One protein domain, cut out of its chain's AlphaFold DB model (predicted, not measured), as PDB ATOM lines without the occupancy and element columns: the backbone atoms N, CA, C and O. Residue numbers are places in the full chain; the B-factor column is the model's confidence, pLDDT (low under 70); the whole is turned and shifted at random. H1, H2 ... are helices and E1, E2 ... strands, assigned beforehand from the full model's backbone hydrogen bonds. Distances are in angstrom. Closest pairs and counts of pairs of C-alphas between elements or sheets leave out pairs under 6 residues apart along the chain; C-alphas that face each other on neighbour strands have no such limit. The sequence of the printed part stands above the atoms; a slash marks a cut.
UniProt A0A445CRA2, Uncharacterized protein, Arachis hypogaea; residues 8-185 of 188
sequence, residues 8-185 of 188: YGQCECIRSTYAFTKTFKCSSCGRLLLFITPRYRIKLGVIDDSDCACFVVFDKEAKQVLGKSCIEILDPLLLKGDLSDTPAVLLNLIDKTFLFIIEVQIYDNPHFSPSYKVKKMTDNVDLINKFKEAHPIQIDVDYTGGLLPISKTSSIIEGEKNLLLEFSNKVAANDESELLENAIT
ATOM      1  N   TYR A   8     282.260 249.042 237.384       91.19
ATOM      2  CA  TYR A   8     283.173 249.239 236.263       91.19
ATOM      3  C   TYR A   8     283.688 247.904 235.719       91.19
ATOM      4  O   TYR A   8     283.700 246.883 236.409       91.19
ATOM      5  N   GLY A   9     284.141 247.916 234.467       92.44
ATOM      6  CA  GLY A   9     284.832 246.780 233.867       92.44
ATOM      7  C   GLY A   9     286.296 246.712 234.277       92.44
ATOM      8  O   GLY A   9     287.011 247.713 234.209       92.44
ATOM      9  N   GLN A  10     286.760 245.531 234.672       94.62
ATOM     10  CA  GLN A  10     288.159 245.256 234.979       94.62
ATOM     11  C   GLN A  10     288.810 244.419 233.870       94.62
ATOM     12  O   GLN A  10     288.258 243.417 233.411       94.62
ATOM     13  N   CYS A  11     290.009 244.844 233.466       94.81
ATOM     14  CA  CYS A  11     290.910 244.101 232.591       94.81
ATOM     15  C   CYS A  11     291.655 243.013 233.381       94.81
ATOM     16  O   CYS A  11     291.823 243.121 234.592       94.81
ATOM     17  N   GLU A  12     292.208 242.021 232.688       92.69
ATOM     18  CA  GLU A  12     293.110 241.007 233.257       92.69
ATOM     19  C   GLU A  12     294.310 241.607 234.009       92.69
ATOM     20  O   GLU A  12     294.783 241.025 234.978       92.69
ATOM     21  N   CYS A  13     294.783 242.802 233.625       93.06
ATOM     22  CA  CYS A  13     295.823 243.524 234.371       93.06
ATOM     23  C   CYS A  13     295.296 244.248 235.627       93.06
ATOM     24  O   CYS A  13     295.990 245.092 236.192       93.06
ATOM     25  N   ILE A  14     294.057 243.956 236.044       90.62
ATOM     26  CA  ILE A  14     293.371 244.447 237.253       90.62
ATOM     27  C   ILE A  14     292.963 245.933 237.164       90.62
ATOM     28  O   ILE A  14     292.209 246.443 237.999       90.62
ATOM     29  N   ARG A  15     293.367 246.639 236.103       92.81
ATOM     30  CA  ARG A  15     293.008 248.043 235.857       92.81
ATOM     31  C   ARG A  15     291.644 248.186 235.191       92.81
ATOM     32  O   ARG A  15     291.141 247.261 234.553       92.81
ATOM     33  N   SER A  16     291.049 249.364 235.363       92.50
ATOM     34  CA  SER A  16     289.737 249.685 234.814       92.50
ATOM     35  C   SER A  16     289.739 249.695 233.286       92.50
ATOM     36  O   SER A  16     290.760 249.896 232.622       92.50
ATOM     37  N   THR A  17     288.561 249.492 232.722       93.00
ATOM     38  CA  THR A  17     288.288 249.636 231.299       93.00
ATOM     39  C   THR A  17     287.213 250.683 231.083       93.00
ATOM     40  O   THR A  17     286.394 250.921 231.968       93.00
ATOM     41  N   TYR A  18     287.170 251.248 229.887       90.12
ATOM     42  CA  TYR A  18     286.095 252.125 229.442       90.12
ATOM     43  C   TYR A  18     285.533 251.621 228.113       90.12
ATOM     44  O   TYR A  18     286.219 250.916 227.364       90.12
ATOM     45  N   ALA A  19     284.275 251.955 227.834       87.44
ATOM     46  CA  ALA A  19     283.643 251.605 226.571       87.44
ATOM     47  C   ALA A  19     284.401 252.265 225.407       87.44
ATOM     48  O   ALA A  19     284.666 253.466 225.415       87.44
ATOM     49  N   PHE A  20     284.760 251.472 224.403       87.31
ATOM     50  CA  PHE A  20     285.468 251.921 223.213       87.31
ATOM     51  C   PHE A  20     284.838 251.281 221.980       87.31
ATOM     52  O   PHE A  20     285.114 250.126 221.639       87.31
ATOM     53  N   THR A  21     283.995 252.047 221.286       88.06
ATOM     54  CA  THR A  21     283.170 251.575 220.163       88.06
ATOM     55  C   THR A  21     282.258 250.407 220.584       88.06
ATOM     56  O   THR A  21     281.361 250.618 221.392       88.06
ATOM     57  N   LYS A  22     282.485 249.188 220.076       86.56
ATOM     58  CA  LYS A  22     281.776 247.942 220.438       86.56
ATOM     59  C   LYS A  22     282.598 247.024 221.355       86.56
ATOM     60  O   LYS A  22     282.289 245.848 221.495       86.56
ATOM     61  N   THR A  23     283.686 247.542 221.912       91.44
ATOM     62  CA  THR A  23     284.640 246.809 222.755       91.44
ATOM     63  C   THR A  23     284.926 247.605 224.022       91.44
ATOM     64  O   THR A  23     284.425 248.717 224.191       91.44
ATOM     65  N   PHE A  24     285.769 247.071 224.897       91.81
ATOM     66  CA  PHE A  24     286.304 247.792 226.045       91.81
ATOM     67  C   PHE A  24     287.795 248.040 225.856       91.81
ATOM     68  O   PHE A  24     288.517 247.153 225.413       91.81
ATOM     69  N   LYS A  25     288.282 249.229 226.217       94.25
ATOM     70  CA  LYS A  25     289.717 249.533 226.220       94.25
ATOM     71  C   LYS A  25     290.219 249.676 227.649       94.25
ATOM     72  O   LYS A  25     289.603 250.365 228.460       94.25
ATOM     73  N   CYS A  26     291.332 249.023 227.973       94.94
ATOM     74  CA  CYS A  26     291.967 249.186 229.279       94.94
ATOM     75  C   CYS A  26     292.608 250.573 229.409       94.94
ATOM     76  O   CYS A  26     293.353 251.001 228.526       94.94
ATOM     77  N   SER A  27     292.371 251.237 230.543       92.19
ATOM     78  CA  SER A  27     292.918 252.562 230.862       92.19
ATOM     79  C   SER A  27     294.436 252.574 231.057       92.19
ATOM     80  O   SER A  27     295.059 253.618 230.908       92.19
ATOM     81  N   SER A  28     295.039 251.424 231.373       93.56
ATOM     82  CA  SER A  28     296.463 251.326 231.705       93.56
ATOM     83  C   SER A  28     297.285 250.608 230.637       93.56
ATOM     84  O   SER A  28     298.254 251.171 230.143       93.56
ATOM     85  N   CYS A  29     296.912 249.386 230.240       94.75
ATOM     86  CA  CYS A  29     297.694 248.618 229.260       94.75
ATOM     87  C   CYS A  29     297.257 248.844 227.804       94.75
ATOM     88  O   CYS A  29     297.867 248.299 226.890       94.75
ATOM     89  N   GLY A  30     296.171 249.592 227.575       93.31
ATOM     90  CA  GLY A  30     295.688 249.953 226.241       93.31
ATOM     91  C   GLY A  30     295.052 248.825 225.419       93.31
ATOM     92  O   GLY A  30     294.581 249.102 224.316       93.31
ATOM     93  N   ARG A  31     294.998 247.583 225.931       94.62
ATOM     94  CA  ARG A  31     294.382 246.437 225.238       94.62
ATOM     95  C   ARG A  31     292.896 246.670 224.960       94.62
ATOM     96  O   ARG A  31     292.191 247.230 225.804       94.62
ATOM     97  N   LEU A  32     292.442 246.180 223.807       94.88
ATOM     98  CA  LEU A  32     291.028 246.056 223.453       94.88
ATOM     99  C   LEU A  32     290.509 244.685 223.895       94.88
ATOM    100  O   LEU A  32     291.160 243.669 223.671       94.88
ATOM    101  N   LEU A  33     289.350 244.676 224.539       92.00
ATOM    102  CA  LEU A  33     288.757 243.529 225.209       92.00
ATOM    103  C   LEU A  33     287.322 243.353 224.711       92.00
ATOM    104  O   LEU A  33     286.555 244.316 224.653       92.00
ATOM    105  N   LEU A  34     286.961 242.116 224.373       89.88
ATOM    106  CA  LEU A  34     285.572 241.740 224.082       89.88
ATOM    107  C   LEU A  34     284.793 241.434 225.364       89.88
ATOM    108  O   LEU A  34     283.601 241.707 225.438       89.88
ATOM    109  N   PHE A  35     285.487 240.914 226.376       87.69
ATOM    110  CA  PHE A  35     284.924 240.559 227.671       87.69
ATOM    111  C   PHE A  35     285.716 241.239 228.786       87.69
ATOM    112  O   PHE A  35     286.935 241.393 228.703       87.69
ATOM    113  N   ILE A  36     285.005 241.650 229.828       90.88
ATOM    114  CA  ILE A  36     285.538 242.315 231.018       90.88
ATOM    115  C   ILE A  36     284.980 241.620 232.248       90.88
ATOM    116  O   ILE A  36     283.923 240.998 232.180       90.88
ATOM    117  N   THR A  37     285.664 241.748 233.383       93.75
ATOM    118  CA  THR A  37     285.083 241.300 234.651       93.75
ATOM    119  C   THR A  37     284.421 242.484 235.359       93.75
ATOM    120  O   THR A  37     285.132 243.438 235.681       93.75
ATOM    121  N   PRO A  38     283.101 242.471 235.609       93.75
ATOM    122  CA  PRO A  38     282.439 243.531 236.364       93.75
ATOM    123  C   PRO A  38     282.915 243.577 237.817       93.75
ATOM    124  O   PRO A  38     283.120 242.536 238.453       93.75
ATOM    125  N   ARG A  39     283.091 244.792 238.335       96.06
ATOM    126  CA  ARG A  39     283.526 245.083 239.705       96.06
ATOM    127  C   ARG A  39     282.710 246.226 240.291       96.06
ATOM    128  O   ARG A  39     282.443 247.192 239.576       96.06
ATOM    129  N   TYR A  40     282.382 246.163 241.580       95.25
ATOM    130  CA  TYR A  40     281.707 247.285 242.240       95.25
ATOM    131  C   TYR A  40     282.600 248.524 242.338       95.25
ATOM    132  O   TYR A  40     283.803 248.436 242.608       95.25
ATOM    133  N   ARG A  41     281.963 249.682 242.180       93.19
ATOM    134  CA  ARG A  41     282.461 251.010 242.540       93.19
ATOM    135  C   ARG A  41     281.262 251.813 243.021       93.19
ATOM    136  O   ARG A  41     280.656 252.528 242.243       93.19
ATOM    137  N   ILE A  42     280.878 251.641 244.276       92.38
ATOM    138  CA  ILE A  42     279.679 252.268 244.835       92.38
ATOM    139  C   ILE A  42     280.091 253.566 245.518       92.38
ATOM    140  O   ILE A  42     280.998 253.556 246.350       92.38
ATOM    141  N   LYS A  43     279.430 254.673 245.176       90.00
ATOM    142  CA  LYS A  43     279.536 255.931 245.918       90.00
ATOM    143  C   LYS A  43     278.452 255.967 246.990       90.00
ATOM    144  O   LYS A  43     277.280 255.774 246.677       90.00
ATOM    145  N   LEU A  44     278.854 256.195 248.233       89.06
ATOM    146  CA  LEU A  44     277.980 256.330 249.392       89.06
ATOM    147  C   LEU A  44     278.091 257.757 249.924       89.06
ATOM    148  O   LEU A  44     279.200 258.230 250.164       89.06
ATOM    149  N   GLY A  45     276.961 258.430 250.122       86.94
ATOM    150  CA  GLY A  45     276.898 259.582 251.013       86.94
ATOM    151  C   GLY A  45     276.846 259.082 252.453       86.94
ATOM    152  O   GLY A  45     276.103 258.160 252.765       86.94
ATOM    153  N   VAL A  46     277.680 259.661 253.303       83.94
ATOM    154  CA  VAL A  46     277.944 259.290 254.700       83.94
ATOM    155  C   VAL A  46     277.791 260.578 255.525       83.94
ATOM    156  O   VAL A  46     278.175 261.622 255.023       83.94
ATOM    157  N   ILE A  47     277.200 260.564 256.720       79.50
ATOM    158  CA  ILE A  47     276.694 261.743 257.452       79.50
ATOM    159  C   ILE A  47     276.855 261.557 258.958       79.50
ATOM    160  O   ILE A  47     276.057 260.871 259.563       79.50
ATOM    161  N   ASP A  48     277.779 262.177 259.657       76.31
ATOM    162  CA  ASP A  48     277.674 262.167 261.118       76.31
ATOM    163  C   ASP A  48     276.695 263.160 261.705       76.31
ATOM    164  O   ASP A  48     276.270 264.121 261.079       76.31
ATOM    165  N   ASP A  49     276.548 263.013 263.018       76.25
ATOM    166  CA  ASP A  49     276.492 264.094 264.000       76.25
ATOM    167  C   ASP A  49     277.284 265.392 263.654       76.25
ATOM    168  O   ASP A  49     276.989 266.423 264.250       76.25
ATOM    169  N   SER A  50     278.296 265.386 262.767       73.38
ATOM    170  CA  SER A  50     279.174 266.528 262.456       73.38
ATOM    171  C   SER A  50     278.979 267.082 261.039       73.38
ATOM    172  O   SER A  50     278.747 268.280 260.894       73.38
ATOM    173  N   ASP A  51     279.100 266.259 259.995       77.88
ATOM    174  CA  ASP A  51     279.045 266.674 258.590       77.88
ATOM    175  C   ASP A  51     278.673 265.495 257.669       77.88
ATOM    176  O   ASP A  51     278.417 264.384 258.114       77.88
ATOM    177  N   CYS A  52     278.652 265.712 256.357       80.81
ATOM    178  CA  CYS A  52     278.551 264.656 255.366       80.81
ATOM    179  C   CYS A  52     279.805 264.532 254.489       80.81
ATOM    180  O   CYS A  52     280.505 265.495 254.188       80.81
ATOM    181  N   ALA A  53     280.084 263.312 254.044       83.62
ATOM    182  CA  ALA A  53     281.207 262.950 253.198       83.62
ATOM    183  C   ALA A  53     280.778 261.946 252.116       83.62
ATOM    184  O   ALA A  53     279.789 261.228 252.251       83.62
ATOM    185  N   CYS A  54     281.547 261.871 251.029       86.62
ATOM    186  CA  CYS A  54     281.335 260.889 249.967       86.62
ATOM    187  C   CYS A  54     282.393 259.789 250.055       86.62
ATOM    188  O   CYS A  54     283.588 260.059 249.933       86.62
ATOM    189  N   PHE A  55     281.976 258.544 250.261       90.38
ATOM    190  CA  PHE A  55     282.856 257.379 250.335       90.38
ATOM    191  C   PHE A  55     282.726 256.526 249.073       90.38
ATOM    192  O   PHE A  55     281.638 256.357 248.530       90.38
ATOM    193  N   VAL A  56     283.835 255.953 248.603       91.31
ATOM    194  CA  VAL A  56     283.857 255.039 247.452       91.31
ATOM    195  C   VAL A  56     284.229 253.638 247.914       91.31
ATOM    196  O   VAL A  56     285.357 253.399 248.354       91.31
ATOM    197  N   VAL A  57     283.290 252.703 247.773       94.50
ATOM    198  CA  VAL A  57     283.442 251.290 248.133       94.50
ATOM    199  C   VAL A  57     283.704 250.463 246.878       94.50
ATOM    200  O   VAL A  57     282.921 250.472 245.925       94.50
ATOM    201  N   PHE A  58     284.817 249.729 246.877       94.62
ATOM    202  CA  PHE A  58     285.214 248.858 245.772       94.62
ATOM    203  C   PHE A  58     284.826 247.396 246.013       94.62
ATOM    204  O   PHE A  58     284.432 247.004 247.110       94.62
ATOM    205  N   ASP A  59     284.961 246.594 244.955       95.50
ATOM    206  CA  ASP A  59     284.467 245.218 244.825       95.50
ATOM    207  C   ASP A  59     284.551 244.344 246.076       95.50
ATOM    208  O   ASP A  59     283.548 243.753 246.464       95.50
ATOM    209  N   LYS A  60     285.720 244.273 246.715       95.38
ATOM    210  CA  LYS A  60     285.947 243.390 247.863       95.38
ATOM    211  C   LYS A  60     285.033 243.742 249.043       95.38
ATOM    212  O   LYS A  60     284.334 242.868 249.553       95.38
ATOM    213  N   GLU A  61     284.989 245.019 249.404       95.19
ATOM    214  CA  GLU A  61     284.265 245.508 250.579       95.19
ATOM    215  C   GLU A  61     282.760 245.532 250.295       95.19
ATOM    216  O   GLU A  61     281.970 245.079 251.120       95.19
ATOM    217  N   ALA A  62     282.366 245.936 249.083       95.62
ATOM    218  CA  ALA A  62     280.976 245.885 248.632       95.62
ATOM    219  C   ALA A  62     280.430 244.450 248.617       95.62
ATOM    220  O   ALA A  62     279.338 244.193 249.117       95.62
ATOM    221  N   LYS A  63     281.199 243.490 248.086       95.75
ATOM    222  CA  LYS A  63     280.808 242.076 248.053       95.75
ATOM    223  C   LYS A  63     280.637 241.498 249.456       95.75
ATOM    224  O   LYS A  63     279.742 240.681 249.655       95.75
ATOM    225  N   GLN A  64     281.480 241.906 250.407       94.31
ATOM    226  CA  GLN A  64     281.388 241.457 251.796       94.31
ATOM    227  C   GLN A  64     280.049 241.858 252.425       94.31
ATOM    228  O   GLN A  64     279.381 241.001 252.993       94.31
ATOM    229  N   VAL A  65     279.640 243.123 252.283       93.56
ATOM    230  CA  VAL A  65     278.403 243.632 252.906       93.56
ATOM    231  C   VAL A  65     277.137 243.273 252.123       93.56
ATOM    232  O   VAL A  65     276.092 243.024 252.711       93.56
ATOM    233  N   LEU A  66     277.207 243.196 250.790       94.12
ATOM    234  CA  LEU A  66     276.048 242.859 249.952       94.12
ATOM    235  C   LEU A  66     275.794 241.349 249.848       94.12
ATOM    236  O   LEU A  66     274.727 240.937 249.386       94.12
ATOM    237  N   GLY A  67     276.786 240.519 250.186       95.50
ATOM    238  CA  GLY A  67     276.721 239.060 250.063       95.50
ATOM    239  C   GLY A  67     276.605 238.541 248.623       95.50
ATOM    240  O   GLY A  67     276.392 237.349 248.417       95.50
ATOM    241  N   LYS A  68     276.736 239.418 247.621       96.00
ATOM    242  CA  LYS A  68     276.653 239.106 246.189       96.00
ATOM    243  C   LYS A  68     277.817 239.741 245.452       96.00
ATOM    244  O   LYS A  68     278.307 240.800 245.830       96.00
ATOM    245  N   SER A  69     278.280 239.080 244.401       96.25
ATOM    246  CA  SER A  69     279.268 239.636 243.485       96.25
ATOM    247  C   SER A  69     278.626 240.572 242.461       96.25
ATOM    248  O   SER A  69     277.445 240.451 242.128       96.25
ATOM    249  N   CYS A  70     279.431 241.482 241.906       95.38
ATOM    250  CA  CYS A  70     278.959 242.458 240.925       95.38
ATOM    251  C   CYS A  70     278.304 241.795 239.703       95.38
ATOM    252  O   CYS A  70     277.302 242.298 239.200       95.38
ATOM    253  N   ILE A  71     278.840 240.657 239.250       93.75
ATOM    254  CA  ILE A  71     278.313 239.915 238.098       93.75
ATOM    255  C   ILE A  71     276.933 239.303 238.386       93.75
ATOM    256  O   ILE A  71     276.045 239.405 237.550       93.75
ATOM    257  N   GLU A  72     276.701 238.780 239.595       94.75
ATOM    258  CA  GLU A  72     275.401 238.207 239.989       94.75
ATOM    259  C   GLU A  72     274.275 239.251 240.002       94.75
ATOM    260  O   GLU A  72     273.105 238.905 239.838       94.75
ATOM    261  N   ILE A  73     274.620 240.527 240.206       92.12
ATOM    262  CA  ILE A  73     273.672 241.641 240.112       92.12
ATOM    263  C   ILE A  73     273.537 242.125 238.668       92.12
ATOM    264  O   ILE A  73     272.428 242.416 238.228       92.12
ATOM    265  N   LEU A  74     274.648 242.233 237.936       90.06
ATOM    266  CA  LEU A  74     274.673 242.850 236.614       90.06
ATOM    267  C   LEU A  74     274.090 241.949 235.514       90.06
ATOM    268  O   LEU A  74     273.353 242.449 234.668       90.06
ATOM    269  N   ASP A  75     274.366 240.643 235.527       89.62
ATOM    270  CA  ASP A  75     273.925 239.718 234.470       89.62
ATOM    271  C   ASP A  75     272.400 239.727 234.257       89.62
ATOM    272  O   ASP A  75     271.956 239.905 233.117       89.62
ATOM    273  N   PRO A  76     271.555 239.625 235.307       88.56
ATOM    274  CA  PRO A  76     270.105 239.700 235.137       88.56
ATOM    275  C   PRO A  76     269.615 241.047 234.588       88.56
ATOM    276  O   PRO A  76     268.596 241.084 233.898       88.56
ATOM    277  N   LEU A  77     270.311 242.144 234.898       86.12
ATOM    278  CA  LEU A  77     269.965 243.492 234.432       86.12
ATOM    279  C   LEU A  77     270.301 243.662 232.948       86.12
ATOM    280  O   LEU A  77     269.476 244.147 232.173       86.12
ATOM    281  N   LEU A  78     271.467 243.158 232.528       83.75
ATOM    282  CA  LEU A  78     271.869 243.127 231.123       83.75
ATOM    283  C   LEU A  78     270.903 242.295 230.271       83.75
ATOM    284  O   LEU A  78     270.547 242.720 229.174       83.75
ATOM    285  N   LEU A  79     270.436 241.151 230.781       84.69
ATOM    286  CA  LEU A  79     269.459 240.304 230.085       84.69
ATOM    287  C   LEU A  79     268.092 240.976 229.916       84.69
ATOM    288  O   LEU A  79     267.417 240.748 228.915       84.69
ATOM    289  N   LYS A  80     267.678 241.797 230.886       82.06
ATOM    290  CA  LYS A  80     266.417 242.551 230.831       82.06
ATOM    291  C   LYS A  80     266.516 243.828 229.994       82.06
ATOM    292  O   LYS A  80     265.482 244.392 229.651       82.06
ATOM    293  N   GLY A  81     267.729 244.277 229.665       75.75
ATOM    294  CA  GLY A  81     267.966 245.560 229.002       75.75
ATOM    295  C   GLY A  81     267.672 246.772 229.892       75.75
ATOM    296  O   GLY A  81     267.540 247.878 229.376       75.75
ATOM    297  N   ASP A  82     267.568 246.568 231.206       68.81
ATOM    298  CA  ASP A  82     267.228 247.598 232.184       68.81
ATOM    299  C   ASP A  82     268.453 247.905 233.051       68.81
ATOM    300  O   ASP A  82     268.818 247.148 233.951       68.81
ATOM    301  N   LEU A  83     269.136 248.996 232.706       67.44
ATOM    302  CA  LEU A  83     270.310 249.510 233.417       67.44
ATOM    303  C   LEU A  83     270.060 250.896 234.025       67.44
ATOM    304  O   LEU A  83     270.988 251.462 234.604       67.44
ATOM    305  N   SER A  84     268.861 251.466 233.850       66.00
ATOM    306  CA  SER A  84     268.553 252.808 234.357       66.00
ATOM    307  C   SER A  84     268.288 252.806 235.854       66.00
ATOM    308  O   SER A  84     268.603 253.787 236.528       66.00
ATOM    309  N   ASP A  85     267.757 251.704 236.380       68.31
ATOM    310  CA  ASP A  85     267.401 251.613 237.786       68.31
ATOM    311  C   ASP A  85     268.568 251.115 238.643       68.31
ATOM    312  O   ASP A  85     269.334 250.213 238.289       68.31
ATOM    313  N   THR A  86     268.700 251.718 239.827       78.25
ATOM    314  CA  THR A  86     269.655 251.256 240.836       78.25
ATOM    315  C   THR A  86     269.234 249.860 241.305       78.25
ATOM    316  O   THR A  86     268.088 249.692 241.731       78.25
ATOM    317  N   PRO A  87     270.125 248.850 241.268       85.94
ATOM    318  CA  PRO A  87     269.766 247.503 241.687       85.94
ATOM    319  C   PRO A  87     269.243 247.490 243.126       85.94
ATOM    320  O   PRO A  87     269.899 248.019 244.023       85.94
ATOM    321  N   ALA A  88     268.117 246.811 243.369       87.31
ATOM    322  CA  ALA A  88     267.476 246.753 244.689       87.31
ATOM    323  C   ALA A  88     268.421 246.287 245.810       87.31
ATOM    324  O   ALA A  88     268.311 246.720 246.948       87.31
ATOM    325  N   VAL A  89     269.398 245.440 245.478       89.19
ATOM    326  CA  VAL A  89     270.422 244.978 246.423       89.19
ATOM    327  C   VAL A  89     271.277 246.134 246.958       89.19
ATOM    328  O   VAL A  89     271.651 246.100 248.123       89.19
ATOM    329  N   LEU A  90     271.556 247.168 246.155       89.56
ATOM    330  CA  LEU A  90     272.298 248.347 246.617       89.56
ATOM    331  C   LEU A  90     271.471 249.209 247.573       89.56
ATOM    332  O   LEU A  90     272.039 249.861 248.442       89.56
ATOM    333  N   LEU A  91     270.139 249.169 247.461       88.06
ATOM    334  CA  LEU A  91     269.249 249.878 248.382       88.06
ATOM    335  C   LEU A  91     269.334 249.313 249.808       88.06
ATOM    336  O   LEU A  91     269.034 250.025 250.756       88.06
ATOM    337  N   ASN A  92     269.814 248.076 249.984       88.44
ATOM    338  CA  ASN A  92     270.045 247.495 251.312       88.44
ATOM    339  C   ASN A  92     271.177 248.183 252.087       88.44
ATOM    340  O   ASN A  92     271.325 247.927 253.280       88.44
ATOM    341  N   LEU A  93     271.988 249.008 251.417       90.25
ATOM    342  CA  LEU A  93     273.007 249.828 252.064       90.25
ATOM    343  C   LEU A  93     272.407 251.093 252.687       90.25
ATOM    344  O   LEU A  93     273.073 251.686 253.524       90.25
ATOM    345  N   ILE A  94     271.191 251.489 252.287       86.81
ATOM    346  CA  ILE A  94     270.482 252.684 252.770       86.81
ATOM    347  C   ILE A  94     269.987 252.462 254.203       86.81
ATOM    348  O   ILE A  94     269.598 251.353 254.567       86.81
ATOM    349  N   ASP A  95     269.997 253.527 255.003       86.69
ATOM    350  CA  ASP A  95     269.630 253.576 256.419       86.69
ATOM    351  C   ASP A  95     270.301 252.481 257.265       86.69
ATOM    352  O   ASP A  95     269.707 251.887 258.170       86.69
ATOM    353  N   LYS A  96     271.568 252.184 256.952       88.56
ATOM    354  CA  LYS A  96     272.407 251.240 257.693       88.56
ATOM    355  C   LYS A  96     273.586 251.932 258.342       88.56
ATOM    356  O   LYS A  96     274.189 252.830 257.767       88.56
ATOM    357  N   THR A  97     273.948 251.426 259.518       88.75
ATOM    358  CA  THR A  97     275.164 251.797 260.237       88.75
ATOM    359  C   THR A  97     276.269 250.778 259.940       88.75
ATOM    360  O   THR A  97     276.106 249.582 260.160       88.75
ATOM    361  N   PHE A  98     277.404 251.272 259.475       91.00
ATOM    362  CA  PHE A  98     278.658 250.603 259.214       91.00
ATOM    363  C   PHE A  98     279.806 251.225 260.029       91.00
ATOM    364  O   PHE A  98     279.740 252.347 260.519       91.00
ATOM    365  N   LEU A  99     280.912 250.508 260.138       88.25
ATOM    366  CA  LEU A  99     282.196 251.055 260.550       88.25
ATOM    367  C   LEU A  99     283.136 251.025 259.347       88.25
ATOM    368  O   LEU A  99     283.259 249.990 258.686       88.25
ATOM    369  N   PHE A 100     283.791 252.151 259.066       89.06
ATOM    370  CA  PHE A 100     284.674 252.309 257.913       89.06
ATOM    371  C   PHE A 100     286.114 252.567 258.336       89.06
ATOM    372  O   PHE A 100     286.382 253.301 259.281       89.06
ATOM    373  N   ILE A 101     287.041 252.026 257.554       86.81
ATOM    374  CA  ILE A 101     288.434 252.467 257.513       86.81
ATOM    375  C   ILE A 101     288.651 253.052 256.129       86.81
ATOM    376  O   ILE A 101     288.424 252.374 255.120       86.81
ATOM    377  N   ILE A 102     289.070 254.311 256.077       85.00
ATOM    378  CA  ILE A 102     289.216 255.067 254.836       85.00
ATOM    379  C   ILE A 102     290.679 255.387 254.538       85.00
ATOM    380  O   ILE A 102     291.525 255.497 255.420       85.00
ATOM    381  N   GLU A 103     290.983 255.534 253.256       80.44
ATOM    382  CA  GLU A 103     292.237 256.077 252.762       80.44
ATOM    383  C   GLU A 103     292.061 257.584 252.559       80.44
ATOM    384  O   GLU A 103     291.346 258.022 251.655       80.44
ATOM    385  N   VAL A 104     292.714 258.375 253.411       75.94
ATOM    386  CA  VAL A 104     292.766 259.830 253.267       75.94
ATOM    387  C   VAL A 104     293.952 260.175 252.378       75.94
ATOM    388  O   VAL A 104     295.102 259.898 252.715       75.94
ATOM    389  N   GLN A 105     293.668 260.774 251.229       67.38
ATOM    390  CA  GLN A 105     294.687 261.322 250.345       67.38
ATOM    391  C   GLN A 105     294.668 262.837 250.518       67.38
ATOM    392  O   GLN A 105     293.656 263.486 250.259       67.38
ATOM    393  N   ILE A 106     295.772 263.390 251.018       62.38
ATOM    394  CA  ILE A 106     295.920 264.832 251.203       62.38
ATOM    395  C   ILE A 106     296.237 265.416 249.826       62.38
ATOM    396  O   ILE A 106     297.340 265.244 249.312       62.38
ATOM    397  N   TYR A 107     295.242 266.042 249.203       57.34
ATOM    398  CA  TYR A 107     295.412 266.786 247.961       57.34
ATOM    399  C   TYR A 107     295.425 268.283 248.276       57.34
ATOM    400  O   TYR A 107     294.483 268.784 248.883       57.34
ATOM    401  N   ASP A 108     296.420 269.018 247.780       49.38
ATOM    402  CA  ASP A 108     296.491 270.486 247.888       49.38
ATOM    403  C   ASP A 108     295.496 271.214 246.953       49.38
ATOM    404  O   ASP A 108     295.679 272.385 246.623       49.38
ATOM    405  N   ASN A 109     294.455 270.528 246.461       49.72
ATOM    406  CA  ASN A 109     293.539 271.075 245.464       49.72
ATOM    407  C   ASN A 109     292.161 271.406 246.071       49.72
ATOM    408  O   ASN A 109     291.352 270.498 246.267       49.72
ATOM    409  N   PRO A 110     291.842 272.692 246.298       50.59
ATOM    410  CA  PRO A 110     290.586 273.124 246.914       50.59
ATOM    411  C   PRO A 110     289.347 272.972 246.011       50.59
ATOM    412  O   PRO A 110     288.236 273.249 246.455       50.59
ATOM    413  N   HIS A 111     289.504 272.562 244.746       44.31
ATOM    414  CA  HIS A 111     288.402 272.464 243.779       44.31
ATOM    415  C   HIS A 111     287.728 271.089 243.698       44.31
ATOM    416  O   HIS A 111     286.786 270.929 242.923       44.31
ATOM    417  N   PHE A 112     288.194 270.093 244.452       50.81
ATOM    418  CA  PHE A 112     287.615 268.752 244.422       50.81
ATOM    419  C   PHE A 112     286.900 268.465 245.738       50.81
ATOM    420  O   PHE A 112     287.533 268.498 246.790       50.81
ATOM    421  N   SER A 113     285.602 268.146 245.688       53.78
ATOM    422  CA  SER A 113     284.926 267.514 246.824       53.78
ATOM    423  C   SER A 113     285.651 266.195 247.109       53.78
ATOM    424  O   SER A 113     285.660 265.321 246.233       53.78
ATOM    425  N   PRO A 114     286.320 266.039 248.264       69.19
ATOM    426  CA  PRO A 114     287.123 264.857 248.516       69.19
ATOM    427  C   PRO A 114     286.188 263.653 248.655       69.19
ATOM    428  O   PRO A 114     285.360 263.589 249.558       69.19
ATOM    429  N   SER A 115     286.304 262.697 247.733       79.75
ATOM    430  CA  SER A 115     285.734 261.370 247.933       79.75
ATOM    431  C   SER A 115     286.773 260.485 248.611       79.75
ATOM    432  O   SER A 115     287.903 260.395 248.123       79.75
ATOM    433  N   TYR A 116     286.400 259.798 249.683       84.50
ATOM    434  CA  TYR A 116     287.313 258.948 250.441       84.50
ATOM    435  C   TYR A 116     287.190 257.502 249.990       84.50
ATOM    436  O   TYR A 116     286.105 256.922 249.957       84.50
ATOM    437  N   LYS A 117     288.314 256.885 249.632       87.88
ATOM    438  CA  LYS A 117     288.318 255.471 249.269       87.88
ATOM    439  C   LYS A 117     288.217 254.626 250.532       87.88
ATOM    440  O   LYS A 117     289.038 254.756 251.432       87.88
ATOM    441  N   VAL A 118     287.257 253.713 250.569       89.94
ATOM    442  CA  VAL A 118     287.109 252.765 251.675       89.94
ATOM    443  C   VAL A 118     288.134 251.639 251.525       89.94
ATOM    444  O   VAL A 118     288.209 250.995 250.478       89.94
ATOM    445  N   LYS A 119     288.936 251.413 252.571       88.94
ATOM    446  CA  LYS A 119     289.839 250.258 252.709       88.94
ATOM    447  C   LYS A 119     289.144 249.063 253.348       88.94
ATOM    448  O   LYS A 119     289.393 247.931 252.944       88.94
ATOM    449  N   LYS A 120     288.321 249.311 254.372       89.50
ATOM    450  CA  LYS A 120     287.527 248.298 255.080       89.50
ATOM    451  C   LYS A 120     286.174 248.860 255.471       89.50
ATOM    452  O   LYS A 120     286.044 250.050 255.741       89.50
ATOM    453  N   MET A 121     285.195 247.972 255.533       91.81
ATOM    454  CA  MET A 121     283.818 248.265 255.899       91.81
ATOM    455  C   MET A 121     283.248 247.067 256.654       91.81
ATOM    456  O   MET A 121     283.564 245.924 256.320       91.81
ATOM    457  N   THR A 122     282.412 247.314 257.656       90.81
ATOM    458  CA  THR A 122     281.648 246.268 258.347       90.81
ATOM    459  C   THR A 122     280.314 246.805 258.843       90.81
ATOM    460  O   THR A 122     280.248 247.951 259.264       90.81
ATOM    461  N   ASP A 123     279.268 245.988 258.808       91.69
ATOM    462  CA  ASP A 123     277.954 246.215 259.428       91.69
ATOM    463  C   ASP A 123     277.767 245.406 260.720       91.69
ATOM    464  O   ASP A 123     276.664 245.314 261.260       91.69
ATOM    465  N   ASN A 124     278.841 244.797 261.233       91.44
ATOM    466  CA  ASN A 124     278.778 244.016 262.458       91.44
ATOM    467  C   ASN A 124     278.483 244.927 263.663       91.44
ATOM    468  O   ASN A 124     279.326 245.719 264.092       91.44
ATOM    469  N   VAL A 125     277.288 244.761 264.226       90.19
ATOM    470  CA  VAL A 125     276.765 245.563 265.338       90.19
ATOM    471  C   VAL A 125     277.649 245.473 266.586       90.19
ATOM    472  O   VAL A 125     277.852 246.487 267.250       90.19
ATOM    473  N   ASP A 126     278.232 244.308 266.882       92.62
ATOM    474  CA  ASP A 126     279.096 244.123 268.053       92.62
ATOM    475  C   ASP A 126     280.392 244.931 267.918       92.62
ATOM    476  O   ASP A 126     280.818 245.601 268.859       92.62
ATOM    477  N   LEU A 127     281.005 244.921 266.727       87.69
ATOM    478  CA  LEU A 127     282.202 245.718 266.443       87.69
ATOM    479  C   LEU A 127     281.899 247.220 266.472       87.69
ATOM    480  O   LEU A 127     282.690 247.987 267.021       87.69
ATOM    481  N   ILE A 128     280.753 247.633 265.926       87.50
ATOM    482  CA  ILE A 128     280.305 249.031 265.947       87.50
ATOM    483  C   ILE A 128     280.092 249.503 267.390       87.50
ATOM    484  O   ILE A 128     280.595 250.558 267.769       87.50
ATOM    485  N   ASN A 129     279.389 248.724 268.214       86.69
ATOM    486  CA  ASN A 129     279.133 249.077 269.611       86.69
ATOM    487  C   ASN A 129     280.430 249.131 270.419       86.69
ATOM    488  O   ASN A 129     280.679 250.123 271.099       86.69
ATOM    489  N   LYS A 130     281.311 248.137 270.258       87.69
ATOM    490  CA  LYS A 130     282.634 248.138 270.892       87.69
ATOM    491  C   LYS A 130     283.459 249.366 270.495       87.69
ATOM    492  O   LYS A 130     284.145 249.943 271.336       87.69
ATOM    493  N   PHE A 131     283.396 249.777 269.227       83.31
ATOM    494  CA  PHE A 131     284.076 250.984 268.762       83.31
ATOM    495  C   PHE A 131     283.509 252.244 269.425       83.31
ATOM    496  O   PHE A 131     284.290 253.063 269.906       83.31
ATOM    497  N   LYS A 132     282.176 252.370 269.511       82.69
ATOM    498  CA  LYS A 132     281.491 253.488 270.184       82.69
ATOM    499  C   LYS A 132     281.828 253.570 271.677       82.69
ATOM    500  O   LYS A 132     282.061 254.660 272.185       82.69
ATOM    501  N   GLU A 133     281.887 252.433 272.368       84.38
ATOM    502  CA  GLU A 133     282.253 252.363 273.791       84.38
ATOM    503  C   GLU A 133     283.709 252.774 274.036       84.38
ATOM    504  O   GLU A 133     283.994 253.535 274.959       84.38
ATOM    505  N   ALA A 134     284.635 252.293 273.199       78.75
ATOM    506  CA  ALA A 134     286.056 252.629 273.296       78.75
ATOM    507  C   ALA A 134     286.348 254.086 272.905       78.75
ATOM    508  O   ALA A 134     287.320 254.681 273.371       78.75
ATOM    509  N   HIS A 135     285.487 254.679 272.077       74.44
ATOM    510  CA  HIS A 135     285.636 256.036 271.578       74.44
ATOM    511  C   HIS A 135     284.358 256.845 271.819       74.44
ATOM    512  O   HIS A 135     283.668 257.173 270.853       74.44
ATOM    513  N   PRO A 136     284.062 257.229 273.078       63.06
ATOM    514  CA  PRO A 136     282.915 258.072 273.372       63.06
ATOM    515  C   PRO A 136     283.016 259.353 272.547       63.06
ATOM    516  O   PRO A 136     284.009 260.086 272.627       63.06
ATOM    517  N   ILE A 137     282.012 259.581 271.711       57.94
ATOM    518  CA  ILE A 137     281.871 260.807 270.938       57.94
ATOM    519  C   ILE A 137     281.445 261.871 271.950       57.94
ATOM    520  O   ILE A 137     280.377 261.762 272.553       57.94
ATOM    521  N   GLN A 138     282.308 262.853 272.216       44.84
ATOM    522  CA  GLN A 138     281.922 263.999 273.037       44.84
ATOM    523  C   GLN A 138     281.026 264.889 272.182       44.84
ATOM    524  O   GLN A 138     281.510 265.626 271.330       44.84
ATOM    525  N   ILE A 139     279.715 264.774 272.383       43.28
ATOM    526  CA  ILE A 139     278.753 265.712 271.816       43.28
ATOM    527  C   ILE A 139     278.822 266.963 272.691       43.28
ATOM    528  O   ILE A 139     278.328 266.955 273.819       43.28
ATOM    529  N   ASP A 140     279.463 268.020 272.200       34.75
ATOM    530  CA  ASP A 140     279.407 269.331 272.845       34.75
ATOM    531  C   ASP A 140     278.034 269.946 272.533       34.75
ATOM    532  O   ASP A 140     277.832 270.638 271.534       34.75
ATOM    533  N   VAL A 141     277.023 269.568 273.321       37.91
ATOM    534  CA  VAL A 141     275.665 270.110 273.204       37.91
ATOM    535  C   VAL A 141     275.636 271.466 273.897       37.91
ATOM    536  O   VAL A 141     275.160 271.572 275.022       37.91
ATOM    537  N   ASP A 142     276.089 272.513 273.211       33.88
ATOM    538  CA  ASP A 142     275.792 273.888 273.618       33.88
ATOM    539  C   ASP A 142     274.683 274.466 272.724       33.88
ATOM    540  O   ASP A 142     274.849 275.408 271.951       33.88
ATOM    541  N   TYR A 143     273.496 273.854 272.810       38.41
ATOM    542  CA  TYR A 143     272.263 274.444 272.288       38.41
ATOM    543  C   TYR A 143     271.645 275.364 273.345       38.41
ATOM    544  O   TYR A 143     270.595 275.080 273.920       38.41
ATOM    545  N   THR A 144     272.262 276.527 273.552       36.50
ATOM    546  CA  THR A 144     271.545 277.697 274.070       36.50
ATOM    547  C   THR A 144     271.481 278.772 272.994       36.50
ATOM    548  O   THR A 144     272.396 279.566 272.826       36.50
ATOM    549  N   GLY A 145     270.371 278.737 272.253       42.88
ATOM    550  CA  GLY A 145     269.740 279.835 271.516       42.88
ATOM    551  C   GLY A 145     270.620 280.941 270.927       42.88
ATOM    552  O   GLY A 145     270.967 281.895 271.613       42.88
ATOM    553  N   GLY A 146     270.776 280.925 269.601       34.84
ATOM    554  CA  GLY A 146     271.085 282.132 268.833       34.84
ATOM    555  C   GLY A 146     271.924 281.868 267.592       34.84
ATOM    556  O   GLY A 146     273.092 281.546 267.713       34.84
ATOM    557  N   LEU A 147     271.315 282.072 266.417       36.03
ATOM    558  CA  LEU A 147     271.952 282.293 265.108       36.03
ATOM    559  C   LEU A 147     273.057 281.303 264.690       36.03
ATOM    560  O   LEU A 147     274.214 281.413 265.077       36.03
ATOM    561  N   LEU A 148     272.689 280.419 263.759       32.19
ATOM    562  CA  LEU A 148     273.611 279.647 262.924       32.19
ATOM    563  C   LEU A 148     274.785 280.516 262.427       32.19
ATOM    564  O   LEU A 148     274.540 281.490 261.703       32.19
ATOM    565  N   PRO A 149     276.053 280.140 262.676       28.05
ATOM    566  CA  PRO A 149     277.146 280.569 261.828       28.05
ATOM    567  C   PRO A 149     277.052 279.763 260.532       28.05
ATOM    568  O   PRO A 149     277.584 278.665 260.392       28.05
ATOM    569  N   ILE A 150     276.341 280.327 259.560       41.47
ATOM    570  CA  ILE A 150     276.503 279.955 258.158       41.47
ATOM    571  C   ILE A 150     277.929 280.356 257.763       41.47
ATOM    572  O   ILE A 150     278.200 281.517 257.470       41.47
ATOM    573  N   SER A 151     278.849 279.395 257.757       29.83
ATOM    574  CA  SER A 151     280.131 279.485 257.049       29.83
ATOM    575  C   SER A 151     280.714 278.067 256.961       29.83
ATOM    576  O   SER A 151     281.011 277.492 257.994       29.83
ATOM    577  N   LYS A 152     280.905 277.417 255.812       28.81
ATOM    578  CA  LYS A 152     281.124 277.894 254.444       28.81
ATOM    579  C   LYS A 152     280.461 276.933 253.449       28.81
ATOM    580  O   LYS A 152     280.615 275.725 253.533       28.81
ATOM    581  N   THR A 153     279.752 277.535 252.503       28.92
ATOM    582  CA  THR A 153     279.288 277.023 251.206       28.92
ATOM    583  C   THR A 153     279.868 275.690 250.713       28.92
ATOM    584  O   THR A 153     281.043 275.619 250.356       28.92
ATOM    585  N   SER A 154     278.987 274.733 250.432       26.17
ATOM    586  CA  SER A 154     278.919 274.154 249.088       26.17
ATOM    587  C   SER A 154     277.460 273.876 248.724       26.17
ATOM    588  O   SER A 154     276.781 273.012 249.263       26.17
ATOM    589  N   SER A 155     276.953 274.718 247.834       28.34
ATOM    590  CA  SER A 155     275.711 274.524 247.098       28.34
ATOM    591  C   SER A 155     275.783 273.215 246.316       28.34
ATOM    592  O   SER A 155     276.670 273.081 245.471       28.34
ATOM    593  N   ILE A 156     274.847 272.293 246.542       27.67
ATOM    594  CA  ILE A 156     274.610 271.188 245.612       27.67
ATOM    595  C   ILE A 156     273.220 271.346 245.015       27.67
ATOM    596  O   ILE A 156     272.208 271.499 245.695       27.67
ATOM    597  N   ILE A 157     273.287 271.402 243.697       25.52
ATOM    598  CA  ILE A 157     272.256 271.644 242.715       25.52
ATOM    599  C   ILE A 157     271.276 270.471 242.715       25.52
ATOM    600  O   ILE A 157     271.642 269.313 242.901       25.52
ATOM    601  N   GLU A 158     270.020 270.831 242.508       27.83
ATOM    602  CA  GLU A 158     268.879 269.979 242.224       27.83
ATOM    603  C   GLU A 158     269.210 268.892 241.182       27.83
ATOM    604  O   GLU A 158     269.625 269.195 240.065       27.83
ATOM    605  N   GLY A 159     268.980 267.627 241.550       25.98
ATOM    606  CA  GLY A 159     268.861 266.522 240.598       25.98
ATOM    607  C   GLY A 159     270.052 265.571 240.516       25.98
ATOM    608  O   GLY A 159     270.743 265.564 239.513       25.98
ATOM    609  N   GLU A 160     270.233 264.713 241.521       27.02
ATOM    610  CA  GLU A 160     270.647 263.306 241.361       27.02
ATOM    611  C   GLU A 160     270.570 262.608 242.732       27.02
ATOM    612  O   GLU A 160     270.950 263.170 243.759       27.02
ATOM    613  N   LYS A 161     269.977 261.408 242.773       27.98
ATOM    614  CA  LYS A 161     269.662 260.660 244.003       27.98
ATOM    615  C   LYS A 161     270.942 260.130 244.670       27.98
ATOM    616  O   LYS A 161     271.287 258.965 244.500       27.98
ATOM    617  N   ASN A 162     271.642 260.972 245.425       29.06
ATOM    618  CA  ASN A 162     272.750 260.540 246.275       29.06
ATOM    619  C   ASN A 162     272.203 259.876 247.547       29.06
ATOM    620  O   ASN A 162     271.340 260.427 248.228       29.06
ATOM    621  N   LEU A 163     272.681 258.664 247.832       30.80
ATOM    622  CA  LEU A 163     272.294 257.854 248.987       30.80
ATOM    623  C   LEU A 163     272.904 258.484 250.252       30.80
ATOM    624  O   LEU A 163     274.122 258.467 250.389       30.80
ATOM    625  N   LEU A 164     272.071 259.076 251.112       27.17
ATOM    626  CA  LEU A 164     272.415 259.661 252.420       27.17
ATOM    627  C   LEU A 164     272.479 258.553 253.497       27.17
ATOM    628  O   LEU A 164     271.562 257.736 253.541       27.17
ATOM    629  N   LEU A 165     273.495 258.521 254.369       31.33
ATOM    630  CA  LEU A 165     273.635 257.545 255.477       31.33
ATOM    631  C   LEU A 165     274.383 258.117 256.675       31.33
ATOM    632  O   LEU A 165     275.308 258.858 256.423       31.33
ATOM    633  N   GLU A 166     274.108 257.721 257.928       24.69
ATOM    634  CA  GLU A 166     274.672 258.379 259.131       24.69
ATOM    635  C   GLU A 166     275.960 257.756 259.779       24.69
ATOM    636  O   GLU A 166     275.909 256.575 260.119       24.69
ATOM    637  N   PHE A 167     277.074 258.497 260.041       32.06
ATOM    638  CA  PHE A 167     278.348 258.076 260.700       32.06
ATOM    639  C   PHE A 167     279.260 259.146 261.329       32.06
ATOM    640  O   PHE A 167     279.718 260.009 260.599       32.06
ATOM    641  N   SER A 168     279.693 258.942 262.591       29.33
ATOM    642  CA  SER A 168     280.687 259.725 263.388       29.33
ATOM    643  C   SER A 168     282.164 259.585 262.995       29.33
ATOM    644  O   SER A 168     282.712 258.484 262.939       29.33
ATOM    645  N   ASN A 169     282.822 260.730 262.795       28.94
ATOM    646  CA  ASN A 169     284.227 260.933 262.491       28.94
ATOM    647  C   ASN A 169     285.052 260.892 263.779       28.94
ATOM    648  O   ASN A 169     285.064 261.825 264.583       28.94
ATOM    649  N   LYS A 170     285.858 259.839 263.921       33.47
ATOM    650  CA  LYS A 170     287.058 259.877 264.757       33.47
ATOM    651  C   LYS A 170     288.209 259.233 263.996       33.47
ATOM    652  O   LYS A 170     288.119 258.082 263.576       33.47
ATOM    653  N   VAL A 171     289.284 259.990 263.790       36.03
ATOM    654  CA  VAL A 171     290.513 259.495 263.161       36.03
ATOM    655  C   VAL A 171     291.256 258.642 264.190       36.03
ATOM    656  O   VAL A 171     291.720 259.170 265.199       36.03
ATOM    657  N   ALA A 172     291.335 257.330 263.960       36.75
ATOM    658  CA  ALA A 172     292.136 256.421 264.783       36.75
ATOM    659  C   ALA A 172     293.635 256.602 264.483       36.75
ATOM    660  O   ALA A 172     294.015 256.881 263.340       36.75
ATOM    661  N   ALA A 173     294.499 256.435 265.490       37.31
ATOM    662  CA  ALA A 173     295.949 256.401 265.275       37.31
ATOM    663  C   ALA A 173     296.335 255.198 264.385       37.31
ATOM    664  O   ALA A 173     295.616 254.201 264.353       37.31
ATOM    665  N   ASN A 174     297.468 255.257 263.669       44.72
ATOM    666  CA  ASN A 174     297.877 254.194 262.728       44.72
ATOM    667  C   ASN A 174     297.853 252.781 263.354       44.72
ATOM    668  O   ASN A 174     297.365 251.849 262.718       44.72
ATOM    669  N   ASP A 175     298.299 252.642 264.604       42.66
ATOM    670  CA  ASP A 175     298.343 251.357 265.319       42.66
ATOM    671  C   ASP A 175     296.932 250.833 265.664       42.66
ATOM    672  O   ASP A 175     296.656 249.635 265.594       42.66
ATOM    673  N   GLU A 176     295.995 251.732 265.984       53.62
ATOM    674  CA  GLU A 176     294.587 251.389 266.220       53.62
ATOM    675  C   GLU A 176     293.870 251.025 264.918       53.62
ATOM    676  O   GLU A 176     293.042 250.112 264.901       53.62
ATOM    677  N   SER A 177     294.219 251.691 263.811       53.72
ATOM    678  CA  SER A 177     293.713 251.347 262.482       53.72
ATOM    679  C   SER A 177     294.133 249.936 262.083       53.72
ATOM    680  O   SER A 177     293.314 249.210 261.532       53.72
ATOM    681  N   GLU A 178     295.371 249.522 262.360       58.75
ATOM    682  CA  GLU A 178     295.851 248.171 262.040       58.75
ATOM    683  C   GLU A 178     295.151 247.099 262.893       58.75
ATOM    684  O   GLU A 178     294.692 246.078 262.374       58.75
ATOM    685  N   LEU A 179     294.970 247.351 264.196       59.75
ATOM    686  CA  LEU A 179     294.185 246.476 265.075       59.75
ATOM    687  C   LEU A 179     292.722 246.365 264.625       59.75
ATOM    688  O   LEU A 179     292.152 245.271 264.641       59.75
ATOM    689  N   LEU A 180     292.118 247.474 264.194       62.38
ATOM    690  CA  LEU A 180     290.749 247.494 263.693       62.38
ATOM    691  C   LEU A 180     290.631 246.806 262.326       62.38
ATOM    692  O   LEU A 180     289.688 246.044 262.111       62.38
ATOM    693  N   GLU A 181     291.599 246.996 261.422       63.34
ATOM    694  CA  GLU A 181     291.665 246.272 260.147       63.34
ATOM    695  C   GLU A 181     291.703 244.754 260.385       63.34
ATOM    696  O   GLU A 181     290.976 244.012 259.716       63.34
ATOM    697  N   ASN A 182     292.489 244.302 261.368       67.94
ATOM    698  CA  ASN A 182     292.580 242.896 261.767       67.94
ATOM    699  C   ASN A 182     291.293 242.383 262.436       67.94
ATOM    700  O   ASN A 182     290.903 241.238 262.221       67.94
ATOM    701  N   ALA A 183     290.592 243.217 263.208       66.38
ATOM    702  CA  ALA A 183     289.315 242.847 263.822       66.38
ATOM    703  C   ALA A 183     288.179 242.711 262.791       66.38
ATOM    704  O   ALA A 183     287.326 241.834 262.923       66.38
ATOM    705  N   ILE A 184     288.170 243.561 261.757       69.50
ATOM    706  CA  ILE A 184     287.166 243.527 260.680       69.50
ATOM    707  C   ILE A 184     287.392 242.337 259.739       69.50
ATOM    708  O   ILE A 184     286.434 241.792 259.193       69.50
ATOM    709  N   THR A 185     288.641 241.907 259.545       60.00
ATOM    710  CA  THR A 185     288.956 240.694 258.778       60.00
ATOM    711  C   THR A 185     289.615 239.645 259.659       60.00
ATOM    712  O   THR A 185     290.843 239.650 259.744       60.00
TER     713      THR A 185
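AT A GLANCE: This is residues 8 to 185 of the 188 residues of an uncharacterized protein of Arachis hypogaea (UniProt A0A445CRA2). One long, strongly twisted sheet makes the body: a small end of E1, E2 and E3 is joined through the long strand E4 to E5, E7 and E6, and the sheet curls round the short helix H1. H2 stands up from the sheet over E4, H5 lies over E7 and E6, H4 only grazes the sheet, and residues 107 to 112, 140 to 153 and 155 to 160 stick out as free loops. The printed part has 178 residues, with five named helices and seven named strands in the order E1 E2 E3 E4 E5 H1 H2 H3 E6 E7 H4 H5; the sheet, E3 E2 E1 E4 E5 E7 E6, is mixed. The class is mixed, helices and strands, with 87 residues in named elements, under half. The whole is only just loose, close to compact, with a radius of gyration of the C-alphas of 19.4 A, and elongated, spanning 62 by 39 by 35 A.

HOW THE PARTS SIT: Begin at the edge strand E3, residues 23 to 26; its neighbour E2, residues 16 to 20, is antiparallel, with N 25 and O 18 at 2.9 A. E2 is antiparallel to E1, residues 8 to 10, with N 17 and O 9 at 2.8 A. E1, E2 and E3 form a meander, each strand the antiparallel neighbour of the one before. E4, residues 37 to 47, is antiparallel to E1, with N 8 and O 39 at 2.9 A; this completes a Greek key of E1 to E4, the first strand beside the fourth. E4 pairs in a staggered way, with E1 over residues 37 to 39 and with E5, residues 52 to 58, over residues 41 to 47. In the hairpin of E4 and E5, find N 44 and O 55 at 2.8 A. E7, residues 115 to 122, is parallel to E5, with N 116 and O 54 at 2.8 A, and bends by 74 degrees at residue 119. The other edge strand, E6, residues 99 to 103, forms a hairpin with E7, with N 101 and O 120 at 2.9 A. Look next at H1, residues 59 to 66, on the sheet; its closest C-alpha pair with E7 is Glu 61 and Met 121, 6.0 A. H2, residues 70 to 80, stands up over E4 at a height over the sheet of 10.8 A, with the C-alphas of Arg 39 and Cys 70 closest at 5.4 A. H3, residues 88 to 91, is not on the sheet and is close but not clearly touching H1, the C-alphas of Leu 66 and Val 89 being closest at 7.0 A. H5, residues 174 to 184, makes two layers with the sheet, a helix on one face, at a height over the sheet of 10.0 A; on the local plane it runs slantwise to E6 at 46 degrees. H4, residues 125 to 134, is close but not clearly touching H5, at a shallow tilt of 24 degrees, opposite ways; their closest C-alphas, of Leu 127 and Ile 184, are 7.9 A apart. Every O i to N i+4 pair is within hydrogen-bond range in H1, H4 and H5, 5 of 7 are in H2, and H3 is too short for one.

IN THESE COORDINATES: Find C-alpha 8 at (283.173, 249.239, 236.263), where E1 begins. E4 runs 31.8 A from C-alpha 37 to C-alpha 47 at (276.694, 261.743, 257.452); E5 spans 19.6 A and E7 18.8 A. H2 spans 16.1 A, and H5 runs 15.3 A to C-alpha 184 at (287.166, 243.527, 260.680).

THE WHOLE: The C-alphas of Leu 34 and Thr 144 are the two farthest apart, 63.2 A. The printed part has no cut. The links E6 to E7, 11 residues, and H4 to H5, 39 residues, are long. Mean pLDDT of the printed part is 72.9; residues 82 to 85, 105 to 114 and 136 to 185 are under 70.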